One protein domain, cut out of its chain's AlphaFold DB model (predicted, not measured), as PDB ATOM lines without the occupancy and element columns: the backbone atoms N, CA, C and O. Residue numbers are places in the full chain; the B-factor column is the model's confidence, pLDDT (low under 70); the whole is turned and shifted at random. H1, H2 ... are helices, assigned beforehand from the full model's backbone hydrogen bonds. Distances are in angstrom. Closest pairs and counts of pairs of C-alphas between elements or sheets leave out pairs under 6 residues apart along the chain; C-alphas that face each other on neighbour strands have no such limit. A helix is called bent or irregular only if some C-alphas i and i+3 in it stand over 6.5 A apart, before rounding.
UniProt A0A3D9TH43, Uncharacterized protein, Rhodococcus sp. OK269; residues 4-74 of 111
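Overview. This is residues 4 to 74 of the 111 residues of an uncharacterized protein of Rhodococcus sp. OK269 (UniProt A0A3D9TH43). Two long helices, H1 and H3, meet at a steep slant, the last part of H1 packing on the middle stretch of H3, while the first part of H1, residues 4 to 17, sticks out free. A short third helix, H2, sits near the beginning of H3 and about perpendicular to it, at the far end of the link that leaves H1. The printed part has 71 residues with three named helices, in the order H1, H2, H3, and no named strand; the class is all helix. The whole is loose, with a radius of gyration of the C-alphas of 15.2 A, and elongated, spanning 43 by 26 by 18 A.

Arrangement. H1, residues 4 to 28, touches H3, residues 49 to 73, with 10 pairs of C-alphas within 8 A. H1 touches H3 with residues 21 to 28 alone, and H3 touches H1 with residues 58 to 66 alone; the closest C-alphas of the two helices are those of Thr 25 and Arg 62, 5.7 A apart. The lines of H1 and H3 stand at a steep tilt of 58 degrees, and the two helices run opposite ways. H2, residues 37 to 44, is apart from H1. H2 and H3 are close but not clearly touching, with 2 pairs of C-alphas within 8 A; the closest are those of Thr 42 and Gly 51, 7.2 A apart. The lines of H2 and H3 are about perpendicular, at 73 degrees. In H1, H2 and H3 every O i to N i+4 pair is within hydrogen-bond range.

Along the chain. H1 begins at C-alpha 4, at (-17.134, 5.699, 6.760), and ends at C-alpha 28, at (15.205, 13.031, 21.461), 36.3 A from first to last C-alpha. After residues 29 to 36 comes H2, residues 37 to 44, 10.6 A long. After residues 45 to 48, H3 begins at C-alpha 49, at (21.637, 28.512, 8.193), and ends at C-alpha 73, at (6.133, -3.414, 15.264), 36.2 A away. H1 and H3 have 25 residues each, and no helix is bent or irregular.

Size, cuts and confidence. The two C-alphas farthest apart are those of Arg 4 and Ala 49, at 45.0 A, and the first and last printed C-alphas, of Arg 4 and Ser 74, are 26.8 A apart. Without residues 4 to 17, which stand free, the body of 57 residues spans 40 by 22 by 15 A. The printed part has no cut. The link from H1 to H2 is short, with 8 residues, and that from H2 to H3 is tight, with 4. The mean pLDDT of the printed part is 92.5, and no printed residue is under 70.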
ATOM      1  N   ARG A   4     -17.517   4.282   6.646       89.38
ATOM      2  CA  ARG A   4     -17.134   5.699   6.760       89.38
ATOM      3  C   ARG A   4     -16.664   6.092   8.164       89.38
ATOM      4  O   ARG A   4     -15.681   6.811   8.292       89.38
ATOM      5  N   VAL A   5     -17.328   5.600   9.210       94.25
ATOM      6  CA  VAL A   5     -16.936   5.895  10.597       94.25
ATOM      7  C   VAL A   5     -15.592   5.246  10.915       94.25
ATOM      8  O   VAL A   5     -14.789   5.836  11.626       94.25
ATOM      9  N   LEU A   6     -15.311   4.054  10.383       94.44
ATOM     10  CA  LEU A   6     -14.018   3.400  10.585       94.44
ATOM     11  C   LEU A   6     -12.886   4.155   9.884       94.44
ATOM     12  O   LEU A   6     -11.837   4.336  10.497       94.44
ATOM     13  N   TYR A   7     -13.110   4.655   8.664       94.88
ATOM     14  CA  TYR A   7     -12.136   5.498   7.964       94.88
ATOM     15  C   TYR A   7     -11.840   6.793   8.725       94.88
ATOM     16  O   TYR A   7     -10.682   7.080   9.003       94.88
ATOM     17  N   GLU A   8     -12.870   7.507   9.185       95.00
ATOM     18  CA  GLU A   8     -12.679   8.717   9.999       95.00
ATOM     19  C   GLU A   8     -11.885   8.434  11.283       95.00
ATOM     20  O   GLU A   8     -11.044   9.229  11.702       95.00
ATOM     21  N   ARG A   9     -12.126   7.288  11.933       96.44
ATOM     22  CA  ARG A   9     -11.355   6.892  13.121       96.44
ATOM     23  C   ARG A   9      -9.924   6.488  12.783       96.44
ATOM     24  O   ARG A   9      -9.043   6.735  13.604       96.44
ATOM     25  N   ALA A  10      -9.692   5.897  11.614       95.19
ATOM     26  CA  ALA A  10      -8.352   5.594  11.130       95.19
ATOM     27  C   ALA A  10      -7.555   6.883  10.875       95.19
ATOM     28  O   ALA A  10      -6.419   6.973  11.331       95.19
ATOM     29  N   ASP A  11      -8.166   7.903  10.269       95.69
ATOM     30  CA  ASP A  11      -7.524   9.206  10.046       95.69
ATOM     31  C   ASP A  11      -7.135   9.875  11.374       95.69
ATOM     32  O   ASP A  11      -5.988  10.274  11.570       95.69
ATOM     33  N   VAL A  12      -8.046   9.883  12.355       97.44
ATOM     34  CA  VAL A  12      -7.754  10.397  13.707       97.44
ATOM     35  C   VAL A  12      -6.612   9.622  14.376       97.44
ATOM     36  O   VAL A  12      -5.804  10.201  15.110       97.44
ATOM     37  N   LEU A  13      -6.537   8.308  14.156       96.12
ATOM     38  CA  LEU A  13      -5.448   7.490  14.679       96.12
ATOM     39  C   LEU A  13      -4.111   7.856  14.022       96.12
ATOM     40  O   LEU A  13      -3.118   7.989  14.739       96.12
ATOM     41  N   VAL A  14      -4.086   8.056  12.701       94.44
ATOM     42  CA  VAL A  14      -2.895   8.503  11.958       94.44
ATOM     43  C   VAL A  14      -2.403   9.844  12.500       94.44
ATOM     44  O   VAL A  14      -1.245   9.940  12.909       94.44
ATOM     45  N   ASP A  15      -3.292  10.828  12.641       96.88
ATOM     46  CA  ASP A  15      -2.955  12.138  13.211       96.88
ATOM     47  C   ASP A  15      -2.364  12.013  14.618       96.88
ATOM     48  O   ASP A  15      -1.428  12.724  15.003       96.88
ATOM     49  N   ARG A  16      -2.904  11.094  15.427       97.31
ATOM     50  CA  ARG A  16      -2.417  10.897  16.788       97.31
ATOM     51  C   ARG A  16      -1.044  10.239  16.819       97.31
ATOM     52  O   ARG A  16      -0.223  10.615  17.661       97.31
ATOM     53  N   VAL A  17      -0.786   9.285  15.929       94.31
ATOM     54  CA  VAL A  17       0.540   8.680  15.760       94.31
ATOM     55  C   VAL A  17       1.548   9.742  15.331       94.31
ATOM     56  O   VAL A  17       2.616   9.828  15.937       94.31
ATOM     57  N   ASP A  18       1.189  10.613  14.389       93.31
ATOM     58  CA  ASP A  18       2.052  11.714  13.954       93.31
ATOM     59  C   ASP A  18       2.402  12.669  15.101       93.31
ATOM     60  O   ASP A  18       3.575  12.981  15.316       93.31
ATOM     61  N   GLN A  19       1.417  13.059  15.915       95.94
ATOM     62  CA  GLN A  19       1.658  13.886  17.104       95.94
ATOM     63  C   GLN A  19       2.588  13.207  18.117       95.94
ATOM     64  O   GLN A  19       3.404  13.869  18.764       95.94
ATOM     65  N   LEU A  20       2.453  11.891  18.310       95.62
ATOM     66  CA  LEU A  20       3.321  11.139  19.216       95.62
ATOM     67  C   LEU A  20       4.751  11.058  18.682       95.62
ATOM     68  O   LEU A  20       5.686  11.234  19.466       95.62
ATOM     69  N   LEU A  21       4.922  10.850  17.374       94.44
ATOM     70  CA  LEU A  21       6.228  10.880  16.722       94.44
ATOM     71  C   LEU A  21       6.884  12.252  16.869       94.44
ATOM     72  O   LEU A  21       8.032  12.312  17.302       94.44
ATOM     73  N   ASP A  22       6.155  13.345  16.633       93.12
ATOM     74  CA  ASP A  22       6.682  14.700  16.823       93.12
ATOM     75  C   ASP A  22       7.159  14.937  18.262       93.12
ATOM     76  O   ASP A  22       8.279  15.400  18.478       93.12
ATOM     77  N   ARG A  23       6.378  14.515  19.265       94.19
ATOM     78  CA  ARG A  23       6.771  14.619  20.683       94.19
ATOM     79  C   ARG A  23       7.968  13.745  21.053       94.19
ATOM     80  O   ARG A  23       8.681  14.059  22.007       94.19
ATOM     81  N   LEU A  24       8.151  12.601  20.397       94.81
ATOM     82  CA  LEU A  24       9.322  11.746  20.608       94.81
ATOM     83  C   LEU A  24      10.563  12.361  19.966       94.81
ATOM     84  O   LEU A  24      11.604  12.407  20.616       94.81
ATOM     85  N   THR A  25      10.440  12.888  18.749       94.88
ATOM     86  CA  THR A  25      11.514  13.618  18.071       94.88
ATOM     87  C   THR A  25      11.954  14.826  18.892       94.88
ATOM     88  O   THR A  25      13.145  14.992  19.142       94.88
ATOM     89  N   ASP A  26      11.010  15.624  19.388       93.38
ATOM     90  CA  ASP A  26      11.318  16.804  20.195       93.38
ATOM     91  C   ASP A  26      12.035  16.425  21.501       93.38
ATOM     92  O   ASP A  26      13.007  17.076  21.883       93.38
ATOM     93  N   ARG A  27      11.637  15.323  22.155       93.44
ATOM     94  CA  ARG A  27      12.347  14.794  23.333       93.44
ATOM     95  C   ARG A  27      13.749  14.285  23.000       93.44
ATOM     96  O   ARG A  27      14.681  14.597  23.733       93.44
ATOM     97  N   ALA A  28      13.908  13.547  21.903       94.06
ATOM     98  CA  ALA A  28      15.205  13.031  21.461       94.06
ATOM     99  C   ALA A  28      16.199  14.160  21.141       94.06
ATOM    100  O   ALA A  28      17.390  14.031  21.397       94.06
ATOM    101  N   MET A  29      15.702  15.284  20.627       94.12
ATOM    102  CA  MET A  29      16.513  16.459  20.304       94.12
ATOM    103  C   MET A  29      16.674  17.454  21.457       94.12
ATOM    104  O   MET A  29      17.217  18.540  21.233       94.12
ATOM    105  N   ALA A  30      16.155  17.140  22.650       92.94
ATOM    106  CA  ALA A  30      16.053  18.086  23.762       92.94
ATOM    107  C   ALA A  30      15.504  19.453  23.298       92.94
ATOM    108  O   ALA A  30      16.065  20.516  23.586       92.94
ATOM    109  N   ALA A  31      14.445  19.422  22.481       90.00
ATOM    110  CA  ALA A  31      13.846  20.617  21.919       90.00
ATOM    111  C   ALA A  31      13.335  21.529  23.047       90.00
ATOM    112  O   ALA A  31      12.766  21.042  24.031       90.00
ATOM    113  N   PRO A  32      13.539  22.850  22.930       88.25
ATOM    114  CA  PRO A  32      13.104  23.774  23.960       88.25
ATOM    115  C   PRO A  32      11.577  23.783  24.050       88.25
ATOM    116  O   PRO A  32      10.876  23.753  23.038       88.25
ATOM    117  N   VAL A  33      11.066  23.855  25.278       88.94
ATOM    118  CA  VAL A  33       9.625  23.915  25.548       88.94
ATOM    119  C   VAL A  33       9.041  25.178  24.915       88.94
ATOM    120  O   VAL A  33       9.597  26.266  25.093       88.94
ATOM    121  N   ALA A  34       7.927  25.038  24.193       86.81
ATOM    122  CA  ALA A  34       7.229  26.161  23.572       86.81
ATOM    123  C   ALA A  34       6.915  27.264  24.598       86.81
ATOM    124  O   ALA A  34       6.521  26.974  25.726       86.81
ATOM    125  N   GLY A  35       7.131  28.524  24.216       88.38
ATOM    126  CA  GLY A  35       6.968  29.680  25.106       88.38
ATOM    127  C   GLY A  35       8.121  29.916  26.092       88.38
ATOM    128  O   GLY A  35       8.100  30.895  26.831       88.38
ATOM    129  N   SER A  36       9.155  29.065  26.119       91.69
ATOM    130  CA  SER A  36      10.383  29.368  26.865       91.69
ATOM    131  C   SER A  36      11.262  30.379  26.118       91.69
ATOM    132  O   SER A  36      11.258  30.436  24.889       91.69
ATOM    133  N   ARG A  37      12.122  31.111  26.840       93.31
ATOM    134  CA  ARG A  37      13.110  32.026  26.223       93.31
ATOM    135  C   ARG A  37      14.036  31.324  25.223       93.31
ATOM    136  O   ARG A  37      14.414  31.907  24.212       93.31
ATOM    137  N   MET A  38      14.385  30.065  25.496       89.81
ATOM    138  CA  MET A  38      15.182  29.229  24.592       89.81
ATOM    139  C   MET A  38      14.404  28.847  23.329       89.81
ATOM    140  O   MET A  38      14.977  28.753  22.244       89.81
ATOM    141  N   TRP A  39      13.094  28.637  23.446       92.44
ATOM    142  CA  TRP A  39      12.237  28.423  22.286       92.44
ATOM    143  C   TRP A  39      12.114  29.698  21.450       92.44
ATOM    144  O   TRP A  39      12.288  29.641  20.240       92.44
ATOM    145  N   GLU A  40      11.932  30.864  22.069       92.62
ATOM    146  CA  GLU A  40      11.865  32.136  21.338       92.62
ATOM    147  C   GLU A  40      13.164  32.460  20.591       92.62
ATOM    148  O   GLU A  40      13.130  32.904  19.441       92.62
ATOM    149  N   SER A  41      14.322  32.236  21.220       91.94
ATOM    150  CA  SER A  41      15.621  32.491  20.589       91.94
ATOM    151  C   SER A  41      15.874  31.549  19.411       91.94
ATOM    152  O   SER A  41      16.273  32.001  18.337       91.94
ATOM    153  N   THR A  42      15.579  30.258  19.575       88.38
ATOM    154  CA  THR A  42      15.689  29.273  18.488       88.38
ATOM    155  C   THR A  42      14.678  29.531  17.373       88.38
ATOM    156  O   THR A  42      15.029  29.406  16.201       88.38
ATOM    157  N   TRP A  43      13.463  29.976  17.707       89.75
ATOM    158  CA  TRP A  43      12.443  30.371  16.738       89.75
ATOM    159  C   TRP A  43      12.888  31.563  15.888       89.75
ATOM    160  O   TRP A  43      12.807  31.506  14.663       89.75
ATOM    161  N   LYS A  44      13.449  32.610  16.506       92.94
ATOM    162  CA  LYS A  44      14.014  33.765  15.782       92.94
ATOM    163  C   LYS A  44      15.132  33.364  14.817       92.94
ATOM    164  O   LYS A  44      15.318  34.002  13.787       92.94
ATOM    165  N   GLN A  45      15.872  32.303  15.132       92.25
ATOM    166  CA  GLN A  45      16.962  31.794  14.301       92.25
ATOM    167  C   GLN A  45      16.512  30.768  13.248       92.25
ATOM    168  O   GLN A  45      17.354  30.308  12.475       92.25
ATOM    169  N   ARG A  46      15.223  30.406  13.176       90.19
ATOM    170  CA  ARG A  46      14.708  29.332  12.304       90.19
ATOM    171  C   ARG A  46      15.109  29.498  10.838       90.19
ATOM    172  O   ARG A  46      15.503  28.526  10.196       90.19
ATOM    173  N   ASP A  47      15.067  30.728  10.337       94.12
ATOM    174  CA  ASP A  47      15.308  31.018   8.921       94.12
ATOM    175  C   ASP A  47      16.801  31.266   8.608       94.12
ATOM    176  O   ASP A  47      17.176  31.530   7.466       94.12
ATOM    177  N   THR A  48      17.686  31.119   9.600       95.44
ATOM    178  CA  THR A  48      19.146  31.161   9.419       95.44
ATOM    179  C   THR A  48      19.697  29.815   8.935       95.44
ATOM    180  O   THR A  48      19.005  28.796   8.940       95.44
ATOM    181  N   ALA A  49      20.973  29.773   8.539       95.12
ATOM    182  CA  ALA A  49      21.637  28.512   8.193       95.12
ATOM    183  C   ALA A  49      21.614  27.500   9.356       95.12
ATOM    184  O   ALA A  49      21.358  26.318   9.131       95.12
ATOM    185  N   VAL A  50      21.793  27.976  10.595       91.38
ATOM    186  CA  VAL A  50      21.750  27.150  11.812       91.38
ATOM    187  C   VAL A  50      20.346  26.585  12.041       91.38
ATOM    188  O   VAL A  50      20.196  25.387  12.271       91.38
ATOM    189  N   GLY A  51      19.310  27.417  11.908       91.94
ATOM    190  CA  GLY A  51      17.916  26.979  12.022       91.94
ATOM    191  C   GLY A  51      17.536  25.947  10.958       91.94
ATOM    192  O   GLY A  51      16.955  24.907  11.275       91.94
ATOM    193  N   ARG A  52      17.959  26.161   9.705       93.81
ATOM    194  CA  ARG A  52      17.737  25.201   8.612       93.81
ATOM    195  C   ARG A  52      18.460  23.874   8.825       93.81
ATOM    196  O   ARG A  52      17.865  22.843   8.514       93.81
ATOM    197  N   ALA A  53      19.696  23.896   9.326       93.81
ATOM    198  CA  ALA A  53      20.455  22.689   9.655       93.81
ATOM    199  C   ALA A  53      19.791  21.908  10.801       93.81
ATOM    200  O   ALA A  53      19.640  20.692  10.713       93.81
ATOM    201  N   ARG A  54      19.298  22.606  11.833       90.94
ATOM    202  CA  ARG A  54      18.547  21.990  12.938       90.94
ATOM    203  C   ARG A  54      17.253  21.320  12.466       90.94
ATOM    204  O   ARG A  54      16.932  20.233  12.932       90.94
ATOM    205  N   ASP A  55      16.526  21.932  11.535       91.94
ATOM    206  CA  ASP A  55      15.304  21.341  10.968       91.94
ATOM    207  C   ASP A  55      15.590  20.118  10.070       91.94
ATOM    208  O   ASP A  55      14.839  19.139  10.066       91.94
ATOM    209  N   GLN A  56      16.720  20.124   9.353       94.81
ATOM    210  CA  GLN A  56      17.194  18.936   8.630       94.81
ATOM    211  C   GLN A  56      17.528  17.796   9.593       94.81
ATOM    212  O   GLN A  56      17.129  16.658   9.350       94.81
ATOM    213  N   GLU A  57      18.200  18.098  10.705       94.06
ATOM    214  CA  GLU A  57      18.493  17.108  11.742       94.06
ATOM    215  C   GLU A  57      17.210  16.555  12.375       94.06
ATOM    216  O   GLU A  57      17.050  15.342  12.489       94.06
ATOM    217  N   ARG A  58      16.225  17.416  12.667       94.81
ATOM    218  CA  ARG A  58      14.898  16.987  13.145       94.81
ATOM    219  C   ARG A  58      14.228  16.009  12.191       94.81
ATOM    220  O   ARG A  58      13.677  14.997  12.624       94.81
ATOM    221  N   SER A  59      14.304  16.291  10.893       94.50
ATOM    222  CA  SER A  59      13.761  15.413   9.856       94.50
ATOM    223  C   SER A  59      14.466  14.053   9.834       94.50
ATOM    224  O   SER A  59      13.794  13.025   9.770       94.50
ATOM    225  N   ARG A  60      15.801  14.027   9.951       95.94
ATOM    226  CA  ARG A  60      16.590  12.783  10.023       95.94
ATOM    227  C   ARG A  60      16.222  11.944  11.244       95.94
ATOM    228  O   ARG A  60      15.912  10.766  11.094       95.94
ATOM    229  N   VAL A  61      16.168  12.557  12.427       95.88
ATOM    230  CA  VAL A  61      15.785  11.872  13.672       95.88
ATOM    231  C   VAL A  61      14.370  11.297  13.573       95.88
ATOM    232  O   VAL A  61      14.149  10.149  13.955       95.88
ATOM    233  N   ARG A  62      13.403  12.049  13.027       95.56
ATOM    234  CA  ARG A  62      12.029  11.549  12.829       95.56
ATOM    235  C   ARG A  62      11.986  10.338  11.891       95.56
ATOM    236  O   ARG A  62      11.269   9.382  12.188       95.56
ATOM    237  N   ILE A  63      12.747  10.359  10.795       94.31
ATOM    238  CA  ILE A  63      12.834   9.236   9.844       94.31
ATOM    239  C   ILE A  63      13.400   7.991  10.533       94.31
ATOM    240  O   ILE A  63      12.776   6.932  10.468       94.31
ATOM    241  N   GLU A  64      14.520   8.114  11.246       95.19
ATOM    242  CA  GLU A  64      15.137   6.972  11.933       95.19
ATOM    243  C   GLU A  64      14.247   6.411  13.047       95.19
ATOM    244  O   GLU A  64      14.074   5.197  13.151       95.19
ATOM    245  N   LEU A  65      13.592   7.270  13.837       93.94
ATOM    246  CA  LEU A  65      12.620   6.818  14.837       93.94
ATOM    247  C   LEU A  65      11.458   6.057  14.196       93.94
ATOM    248  O   LEU A  65      11.066   5.004  14.696       93.94
ATOM    249  N   THR A  66      10.935   6.555  13.075       93.06
ATOM    250  CA  THR A  66       9.856   5.887  12.336       93.06
ATOM    251  C   THR A  66      10.313   4.520  11.832       93.06
ATOM    252  O   THR A  66       9.632   3.520  12.063       93.06
ATOM    253  N   ARG A  67      11.499   4.450  11.218       91.00
ATOM    254  CA  ARG A  67      12.109   3.203  10.740       91.00
ATOM    255  C   ARG A  67      12.268   2.182  11.869       91.00
ATOM    256  O   ARG A  67      11.882   1.025  11.706       91.00
ATOM    257  N   LEU A  68      12.783   2.606  13.023       90.38
ATOM    258  CA  LEU A  68      12.953   1.743  14.196       90.38
ATOM    259  C   LEU A  68      11.613   1.254  14.755       90.38
ATOM    260  O   LEU A  68      11.489   0.080  15.098       90.38
ATOM    261  N   VAL A  69      10.607   2.128  14.841       89.75
ATOM    262  CA  VAL A  69       9.267   1.758  15.318       89.75
ATOM    263  C   VAL A  69       8.632   0.731  14.388       89.75
ATOM    264  O   VAL A  69       8.177  -0.305  14.865       89.75
ATOM    265  N   VAL A  70       8.654   0.958  13.073       87.38
ATOM    266  CA  VAL A  70       8.097  -0.003  12.110       87.38
ATOM    267  C   VAL A  70       8.845  -1.330  12.138       87.38
ATOM    268  O   VAL A  70       8.197  -2.372  12.187       87.38
ATOM    269  N   SER A  71      10.180  -1.316  12.210       85.50
ATOM    270  CA  SER A  71      10.971  -2.545  12.343       85.50
ATOM    271  C   SER A  71      10.598  -3.347  13.596       85.50
ATOM    272  O   SER A  71      10.511  -4.573  13.532       85.50
ATOM    273  N   LYS A  72      10.324  -2.672  14.721       85.38
ATOM    274  CA  LYS A  72       9.916  -3.322  15.976       85.38
ATOM    275  C   LYS A  72       8.470  -3.817  15.959       85.38
ATOM    276  O   LYS A  72       8.193  -4.869  16.523       85.38
ATOM    277  N   LEU A  73       7.556  -3.063  15.348       83.69
ATOM    278  CA  LEU A  73       6.133  -3.414  15.264       83.69
ATOM    279  C   LEU A  73       5.860  -4.499  14.225       83.69
ATOM    280  O   LEU A  73       4.923  -5.280  14.372       83.69
ATOM    281  N   SER A  74       6.664  -4.557  13.168       73.00
ATOM    282  CA  SER A  74       6.550  -5.592  12.160       73.00
ATOM    283  C   SER A  74       7.915  -5.896  11.542       73.00
ATOM    284  O   SER A  74       8.335  -5.212  10.606       73.00
TER     285      SER A  74